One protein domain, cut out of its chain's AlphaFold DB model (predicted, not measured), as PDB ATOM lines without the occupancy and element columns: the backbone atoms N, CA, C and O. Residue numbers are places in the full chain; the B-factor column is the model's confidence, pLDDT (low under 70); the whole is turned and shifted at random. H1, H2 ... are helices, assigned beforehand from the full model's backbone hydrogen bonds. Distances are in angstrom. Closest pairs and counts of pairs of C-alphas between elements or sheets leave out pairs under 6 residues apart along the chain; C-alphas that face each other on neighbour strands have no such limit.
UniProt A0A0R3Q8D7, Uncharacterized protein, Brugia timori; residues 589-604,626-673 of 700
ATOM      1  N   ARG A 589     158.682 153.342 146.301       90.44
ATOM      2  CA  ARG A 589     157.514 152.574 146.733       90.44
ATOM      3  C   ARG A 589     157.972 151.202 147.201       90.44
ATOM      4  O   ARG A 589     158.911 150.632 146.644       90.44
ATOM      5  N   CYS A 590     157.301 150.668 148.212       90.25
ATOM      6  CA  CYS A 590     157.502 149.284 148.605       90.25
ATOM      7  C   CYS A 590     157.147 148.365 147.424       90.25
ATOM      8  O   CYS A 590     156.071 148.495 146.848       90.25
ATOM      9  N   SER A 591     158.027 147.435 147.057       87.56
ATOM     10  CA  SER A 591     157.765 146.513 145.945       87.56
ATOM     11  C   SER A 591     156.667 145.490 146.256       87.56
ATOM     12  O   SER A 591     156.138 144.900 145.327       87.56
ATOM     13  N   HIS A 592     156.331 145.282 147.538       88.12
ATOM     14  CA  HIS A 592     155.243 144.396 147.959       88.12
ATOM     15  C   HIS A 592     153.895 145.106 147.994       88.12
ATOM     16  O   HIS A 592     152.997 144.754 147.251       88.12
ATOM     17  N   CYS A 593     153.721 146.113 148.849       88.06
ATOM     18  CA  CYS A 593     152.406 146.734 149.036       88.06
ATOM     19  C   CYS A 593     152.188 147.999 148.185       88.06
ATOM     20  O   CYS A 593     151.115 148.599 148.245       88.06
ATOM     21  N   HIS A 594     153.207 148.440 147.437       88.69
ATOM     22  CA  HIS A 594     153.197 149.639 146.590       88.69
ATOM     23  C   HIS A 594     152.952 150.978 147.307       88.69
ATOM     24  O   HIS A 594     152.834 152.016 146.650       88.69
ATOM     25  N   LEU A 595     152.934 150.993 148.641       91.94
ATOM     26  CA  LEU A 595     152.813 152.207 149.447       91.94
ATOM     27  C   LEU A 595     154.153 152.942 149.570       91.94
ATOM     28  O   LEU A 595     155.231 152.346 149.496       91.94
ATOM     29  N   LEU A 596     154.081 154.253 149.797       92.69
ATOM     30  CA  LEU A 596     155.248 155.075 150.113       92.69
ATOM     31  C   LEU A 596     155.705 154.917 151.577       92.69
ATOM     32  O   LEU A 596     154.909 154.669 152.482       92.69
ATOM     33  N   GLY A 597     156.994 155.171 151.823       86.62
ATOM     34  CA  GLY A 597     157.542 155.385 153.171       86.62
ATOM     35  C   GLY A 597     158.182 154.169 153.844       86.62
ATOM     36  O   GLY A 597     158.725 154.324 154.935       86.62
ATOM     37  N   HIS A 598     158.175 153.000 153.205       88.94
ATOM     38  CA  HIS A 598     158.906 151.815 153.657       88.94
ATOM     39  C   HIS A 598     159.411 150.985 152.467       88.94
ATOM     40  O   HIS A 598     158.974 151.175 151.330       88.94
ATOM     41  N   ASN A 599     160.366 150.092 152.724       90.94
ATOM     42  CA  ASN A 599     160.915 149.156 151.743       90.94
ATOM     43  C   ASN A 599     160.307 147.753 151.933       90.94
ATOM     44  O   ASN A 599     159.570 147.508 152.886       90.94
ATOM     45  N   LYS A 600     160.656 146.818 151.043       88.88
ATOM     46  CA  LYS A 600     160.244 145.407 151.125       88.88
ATOM     47  C   LYS A 600     160.582 144.760 152.476       88.88
ATOM     48  O   LYS A 600     159.753 144.042 153.016       88.88
ATOM     49  N   ASN A 601     161.742 145.083 153.045       88.88
ATOM     50  CA  ASN A 601     162.234 144.488 154.293       88.88
ATOM     51  C   ASN A 601     161.480 144.974 155.545       88.88
ATOM     52  O   ASN A 601     161.537 144.331 156.586       88.88
ATOM     53  N   HIS A 602     160.784 146.109 155.455       87.19
ATOM     54  CA  HIS A 602     159.987 146.691 156.540       87.19
ATOM     55  C   HIS A 602     158.496 146.747 156.185       87.19
ATOM     56  O   HIS A 602     157.755 147.582 156.707       87.19
ATOM     57  N   CYS A 603     158.055 145.903 155.252       88.50
ATOM     58  CA  CYS A 603     156.658 145.802 154.868       88.50
ATOM     59  C   CYS A 603     155.911 144.911 155.863       88.50
ATOM     60  O   CYS A 603     156.292 143.766 156.071       88.50
ATOM     61  N   SER A 604     154.839 145.433 156.465       84.50
ATOM     62  CA  SER A 604     153.974 144.664 157.368       84.50
ATOM     63  C   SER A 604     152.946 143.809 156.633       84.50
ATOM     64  O   SER A 604     152.352 142.919 157.236       84.50
ATOM     65  N   GLU A 626     140.835 157.312 144.540       93.06
ATOM     66  CA  GLU A 626     141.335 157.617 145.874       93.06
ATOM     67  C   GLU A 626     142.835 157.308 145.982       93.06
ATOM     68  O   GLU A 626     143.349 156.300 145.485       93.06
ATOM     69  N   CYS A 627     143.579 158.170 146.671       93.88
ATOM     70  CA  CYS A 627     145.000 157.967 146.875       93.88
ATOM     71  C   CYS A 627     145.258 156.901 147.936       93.88
ATOM     72  O   CYS A 627     145.090 157.148 149.134       93.88
ATOM     73  N   ARG A 628     145.816 155.767 147.508       93.00
ATOM     74  CA  ARG A 628     146.191 154.645 148.375       93.00
ATOM     75  C   ARG A 628     147.165 155.056 149.487       93.00
ATOM     76  O   ARG A 628     147.028 154.607 150.621       93.00
ATOM     77  N   ASP A 629     148.109 155.958 149.196       94.75
ATOM     78  CA  ASP A 629     149.085 156.451 150.180       94.75
ATOM     79  C   ASP A 629     148.423 157.298 151.285       94.75
ATOM     80  O   ASP A 629     148.764 157.178 152.463       94.75
ATOM     81  N   CYS A 630     147.478 158.174 150.919       95.62
ATOM     82  CA  CYS A 630     146.743 159.009 151.874       95.62
ATOM     83  C   CYS A 630     145.712 158.195 152.662       95.62
ATOM     84  O   CYS A 630     145.605 158.391 153.872       95.62
ATOM     85  N   LEU A 631     145.015 157.257 152.014       95.19
ATOM     86  CA  LEU A 631     144.104 156.317 152.671       95.19
ATOM     87  C   LEU A 631     144.825 155.500 153.742       95.19
ATOM     88  O   LEU A 631     144.402 155.489 154.896       95.19
ATOM     89  N   HIS A 632     145.958 154.885 153.388       94.69
ATOM     90  CA  HIS A 632     146.754 154.119 154.343       94.69
ATOM     91  C   HIS A 632     147.239 155.000 155.501       94.69
ATOM     92  O   HIS A 632     147.121 154.627 156.666       94.69
ATOM     93  N   PHE A 633     147.735 156.209 155.209       95.00
ATOM     94  CA  PHE A 633     148.122 157.153 156.256       95.00
ATOM     95  C   PHE A 633     146.952 157.471 157.204       95.00
ATOM     96  O   PHE A 633     147.116 157.407 158.420       95.00
ATOM     97  N   ASN A 634     145.764 157.752 156.670       96.12
ATOM     98  CA  ASN A 634     144.570 158.026 157.463       96.12
ATOM     99  C   ASN A 634     144.177 156.829 158.337       96.12
ATOM    100  O   ASN A 634     143.929 157.016 159.528       96.12
ATOM    101  N   ALA A 635     144.212 155.612 157.790       95.06
ATOM    102  CA  ALA A 635     143.966 154.386 158.544       95.06
ATOM    103  C   ALA A 635     144.947 154.236 159.720       95.06
ATOM    104  O   ALA A 635     144.518 153.984 160.842       95.06
ATOM    105  N   THR A 636     146.247 154.491 159.511       93.00
ATOM    106  CA  THR A 636     147.242 154.431 160.603       93.00
ATOM    107  C   THR A 636     147.035 155.509 161.670       93.00
ATOM    108  O   THR A 636     147.263 155.259 162.850       93.00
ATOM    109  N   ILE A 637     146.588 156.707 161.282       95.44
ATOM    110  CA  ILE A 637     146.283 157.804 162.214       95.44
ATOM    111  C   ILE A 637     145.082 157.438 163.089       95.44
ATOM    112  O   ILE A 637     145.137 157.638 164.302       95.44
ATOM    113  N   LEU A 638     144.032 156.876 162.484       95.19
ATOM    114  CA  LEU A 638     142.840 156.416 163.196       95.19
ATOM    115  C   LEU A 638     143.163 155.240 164.125       95.19
ATOM    116  O   LEU A 638     142.803 155.293 165.295       95.19
ATOM    117  N   ALA A 639     143.911 154.240 163.649       92.25
ATOM    118  CA  ALA A 639     144.328 153.090 164.456       92.25
ATOM    119  C   ALA A 639     145.189 153.494 165.666       92.25
ATOM    120  O   ALA A 639     145.079 152.909 166.739       92.25
ATOM    121  N   ALA A 640     146.015 154.534 165.524       91.25
ATOM    122  CA  ALA A 640     146.821 155.075 166.616       91.25
ATOM    123  C   ALA A 640     146.036 155.985 167.587       91.25
ATOM    124  O   ALA A 640     146.632 156.527 168.524       91.25
ATOM    125  N   ASN A 641     144.727 156.174 167.372       94.50
ATOM    126  CA  ASN A 641     143.868 157.111 168.105       94.50
ATOM    127  C   ASN A 641     144.398 158.556 168.090       94.50
ATOM    128  O   ASN A 641     144.292 159.294 169.070       94.50
ATOM    129  N   LEU A 642     144.991 158.972 166.969       92.06
ATOM    130  CA  LEU A 642     145.479 160.335 166.783       92.06
ATOM    131  C   LEU A 642     144.364 161.234 166.223       92.06
ATOM    132  O   LEU A 642     143.466 160.792 165.508       92.06
ATOM    133  N   GLY A 643     144.413 162.528 166.555       92.31
ATOM    134  CA  GLY A 643     143.333 163.467 166.238       92.31
ATOM    135  C   GLY A 643     142.997 163.571 164.741       92.31
ATOM    136  O   GLY A 643     143.887 163.664 163.894       92.31
ATOM    137  N   ARG A 644     141.693 163.650 164.423       94.56
ATOM    138  CA  ARG A 644     141.153 163.707 163.044       94.56
ATOM    139  C   ARG A 644     141.678 164.876 162.201       94.56
ATOM    140  O   ARG A 644     141.740 164.766 160.985       94.56
ATOM    141  N   HIS A 645     142.119 165.965 162.828       94.69
ATOM    142  CA  HIS A 645     142.747 167.104 162.143       94.69
ATOM    143  C   HIS A 645     144.030 166.727 161.377       94.69
ATOM    144  O   HIS A 645     144.521 167.507 160.567       94.69
ATOM    145  N   ARG A 646     144.605 165.546 161.646       94.62
ATOM    146  CA  ARG A 646     145.793 165.035 160.953       94.62
ATOM    147  C   ARG A 646     145.470 164.273 159.672       94.62
ATOM    148  O   ARG A 646     146.408 163.965 158.937       94.62
ATOM    149  N   LEU A 647     144.201 163.950 159.420       96.00
ATOM    150  CA  LEU A 647     143.783 163.218 158.228       96.00
ATOM    151  C   LEU A 647     144.068 164.035 156.961       96.00
ATOM    152  O   LEU A 647     144.058 165.265 156.964       96.00
ATOM    153  N   ARG A 648     144.364 163.330 155.873       95.88
ATOM    154  CA  ARG A 648     144.696 163.895 154.562       95.88
ATOM    155  C   ARG A 648     143.539 163.691 153.595       95.88
ATOM    156  O   ARG A 648     142.848 162.678 153.673       95.88
ATOM    157  N   ALA A 649     143.371 164.624 152.662       95.62
ATOM    158  CA  ALA A 649     142.461 164.440 151.538       95.62
ATOM    159  C   ALA A 649     142.909 163.243 150.684       95.62
ATOM    160  O   ALA A 649     144.108 163.050 150.469       95.62
ATOM    161  N   VAL A 650     141.943 162.447 150.221       96.25
ATOM    162  CA  VAL A 650     142.189 161.226 149.434       96.25
ATOM    163  C   VAL A 650     141.747 161.349 147.978       96.25
ATOM    164  O   VAL A 650     142.165 160.525 147.181       96.25
ATOM    165  N   GLY A 651     140.968 162.371 147.610       93.94
ATOM    166  CA  GLY A 651     140.443 162.576 146.251       93.94
ATOM    167  C   GLY A 651     141.496 163.052 145.244       93.94
ATOM    168  O   GLY A 651     141.399 164.161 144.729       93.94
ATOM    169  N   HIS A 652     142.539 162.255 145.018       91.81
ATOM    170  CA  HIS A 652     143.556 162.471 143.993       91.81
ATOM    171  C   HIS A 652     144.241 161.142 143.630       91.81
ATOM    172  O   HIS A 652     144.342 160.254 144.479       91.81
ATOM    173  N   PRO A 653     144.814 161.004 142.421       90.69
ATOM    174  CA  PRO A 653     145.486 159.770 142.044       90.69
ATOM    175  C   PRO A 653     146.723 159.483 142.907       90.69
ATOM    176  O   PRO A 653     147.399 160.378 143.434       90.69
ATOM    177  N   THR A 654     147.028 158.195 143.062       88.69
ATOM    178  CA  THR A 654     148.217 157.726 143.783       88.69
ATOM    179  C   THR A 654     149.486 158.154 143.044       88.69
ATOM    180  O   THR A 654     149.607 157.955 141.843       88.69
ATOM    181  N   GLY A 655     150.438 158.764 143.758       84.75
ATOM    182  CA  GLY A 655     151.669 159.305 143.160       84.75
ATOM    183  C   GLY A 655     151.525 160.675 142.491       84.75
ATOM    184  O   GLY A 655     152.519 161.203 142.006       84.75
ATOM    185  N   HIS A 656     150.333 161.281 142.505       90.75
ATOM    186  CA  HIS A 656     150.148 162.632 141.984       90.75
ATOM    187  C   HIS A 656     150.994 163.658 142.754       90.75
ATOM    188  O   HIS A 656     151.158 163.554 143.974       90.75
ATOM    189  N   SER A 657     151.484 164.693 142.070       89.62
ATOM    190  CA  SER A 657     152.331 165.743 142.662       89.62
ATOM    191  C   SER A 657     151.635 166.525 143.785       89.62
ATOM    192  O   SER A 657     152.304 167.035 144.683       89.62
ATOM    193  N   SER A 658     150.297 166.573 143.786       90.81
ATOM    194  CA  SER A 658     149.487 167.179 144.856       90.81
ATOM    195  C   SER A 658     149.356 166.309 146.116       90.81
ATOM    196  O   SER A 658     148.902 166.804 147.148       90.81
ATOM    197  N   CYS A 659     149.777 165.039 146.076       93.81
ATOM    198  CA  CYS A 659     149.679 164.126 147.211       93.81
ATOM    199  C   CYS A 659     150.501 164.637 148.401       93.81
ATOM    200  O   CYS A 659     151.734 164.641 148.378       93.81
ATOM    201  N   VAL A 660     149.826 165.010 149.493       94.06
ATOM    202  CA  VAL A 660     150.473 165.534 150.710       94.06
ATOM    203  C   VAL A 660     151.461 164.520 151.296       94.06
ATOM    204  O   VAL A 660     152.521 164.901 151.795       94.06
ATOM    205  N   THR A 661     151.141 163.224 151.221       93.38
ATOM    206  CA  THR A 661     152.035 162.144 151.665       93.38
ATOM    207  C   THR A 661     153.321 162.111 150.860       93.38
ATOM    208  O   THR A 661     154.404 162.101 151.446       93.38
ATOM    209  N   TYR A 662     153.198 162.157 149.536       93.19
ATOM    210  CA  TYR A 662     154.333 162.170 148.629       93.19
ATOM    211  C   TYR A 662     155.181 163.428 148.826       93.19
ATOM    212  O   TYR A 662     156.368 163.301 149.100       93.19
ATOM    213  N   ARG A 663     154.583 164.630 148.834       92.56
ATOM    214  CA  ARG A 663     155.320 165.894 149.032       92.56
ATOM    215  C   ARG A 663     156.071 165.944 150.363       92.56
ATOM    216  O   ARG A 663     157.206 166.405 150.404       92.56
ATOM    217  N   ARG A 664     155.476 165.442 151.455       91.44
ATOM    218  CA  ARG A 664     156.159 165.369 152.761       91.44
ATOM    219  C   ARG A 664     157.343 164.403 152.748       91.44
ATOM    220  O   ARG A 664     158.340 164.676 153.407       91.44
ATOM    221  N   LEU A 665     157.231 163.270 152.055       90.88
ATOM    222  CA  LEU A 665     158.340 162.323 151.909       90.88
ATOM    223  C   LEU A 665     159.423 162.855 150.971       90.88
ATOM    224  O   LEU A 665     160.597 162.680 151.270       90.88
ATOM    225  N   LEU A 666     159.026 163.550 149.905       90.25
ATOM    226  CA  LEU A 666     159.924 164.237 148.985       90.25
ATOM    227  C   LEU A 666     160.754 165.282 149.730       90.25
ATOM    228  O   LEU A 666     161.973 165.250 149.653       90.25
ATOM    229  N   GLY A 667     160.104 166.120 150.546       87.44
ATOM    230  CA  GLY A 667     160.792 167.086 151.402       87.44
ATOM    231  C   GLY A 667     161.829 166.414 152.299       87.44
ATOM    232  O   GLY A 667     162.977 166.824 152.320       87.44
ATOM    233  N   LYS A 668     161.479 165.303 152.960       86.62
ATOM    234  CA  LYS A 668     162.425 164.525 153.785       86.62
ATOM    235  C   LYS A 668     163.607 163.931 153.021       86.62
ATOM    236  O   LYS A 668     164.521 163.454 153.678       86.62
ATOM    237  N   LYS A 669     163.536 163.856 151.694       86.50
ATOM    238  CA  LYS A 669     164.588 163.327 150.826       86.50
ATOM    239  C   LYS A 669     165.393 164.422 150.135       86.50
ATOM    240  O   LYS A 669     166.366 164.091 149.472       86.50
ATOM    241  N   LEU A 670     165.001 165.686 150.293       85.38
ATOM    242  CA  LEU A 670     165.818 166.791 149.831       85.38
ATOM    243  C   LEU A 670     167.073 166.879 150.705       85.38
ATOM    244  O   LEU A 670     166.957 166.764 151.932       85.38
ATOM    245  N   PRO A 671     168.248 167.068 150.091       82.31
ATOM    246  CA  PRO A 671     169.468 167.327 150.831       82.31
ATOM    247  C   PRO A 671     169.274 168.589 151.673       82.31
ATOM    248  O   PRO A 671     168.661 169.571 151.240       82.31
ATOM    249  N   VAL A 672     169.726 168.526 152.922       79.44
ATOM    250  CA  VAL A 672     169.691 169.681 153.817       79.44
ATOM    251  C   VAL A 672     170.920 170.516 153.472       79.44
ATOM    252  O   VAL A 672     172.017 169.967 153.572       79.44
ATOM    253  N   PRO A 673     170.765 171.792 153.065       72.81
ATOM    254  CA  PRO A 673     171.914 172.651 152.817       72.81
ATOM    255  C   PRO A 673     172.777 172.680 154.070       72.81
ATOM    256  O   PRO A 673     172.253 172.829 155.184       72.81
TER     257      PRO A 673
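Overview. This is residues 589 to 604 and 626 to 673 of the 700 residues of an uncharacterized protein of Brugia timori (UniProt A0A0R3Q8D7). This domain has little regular structure: two short helices, H1 and then H2, meet near their beginnings in an L-shaped corner among loops. A looped stretch, residues 589 to 604, lies to one side; the long link 640 to 659 folds back along H1, and residues 667 to 673 stick out. The class is all helix, with 20 of the 64 printed residues in named helices and no named strand. It is only just compact, close to loose, radius of gyration of the C-alphas 12.4 A, spanning 32 by 27 by 23 A.

Arrangement. Look at H1, residues 628 to 639, and H2, residues 660 to 667: they touch, closest at the C-alphas of Cys 630 and Thr 661, 6.2 A apart. H1 touches with residues 629 to 633 alone. Their lines are about perpendicular, 79 degrees. Every O i to N i+4 pair is within hydrogen-bond range in both.

Along the chain. Find C-alpha 628 at (146.191, 154.645, 148.375); H1 runs 16.3 A to C-alpha 639. H2 runs 10.5 A to C-alpha 667 at (160.792, 167.086, 151.402).

Size, cuts and confidence. Residues 605 to 625 are not printed; C-alphas 604 and 626 are 21.4 A apart. The link H1 to H2 is long. No printed residue is under 70 in pLDDT.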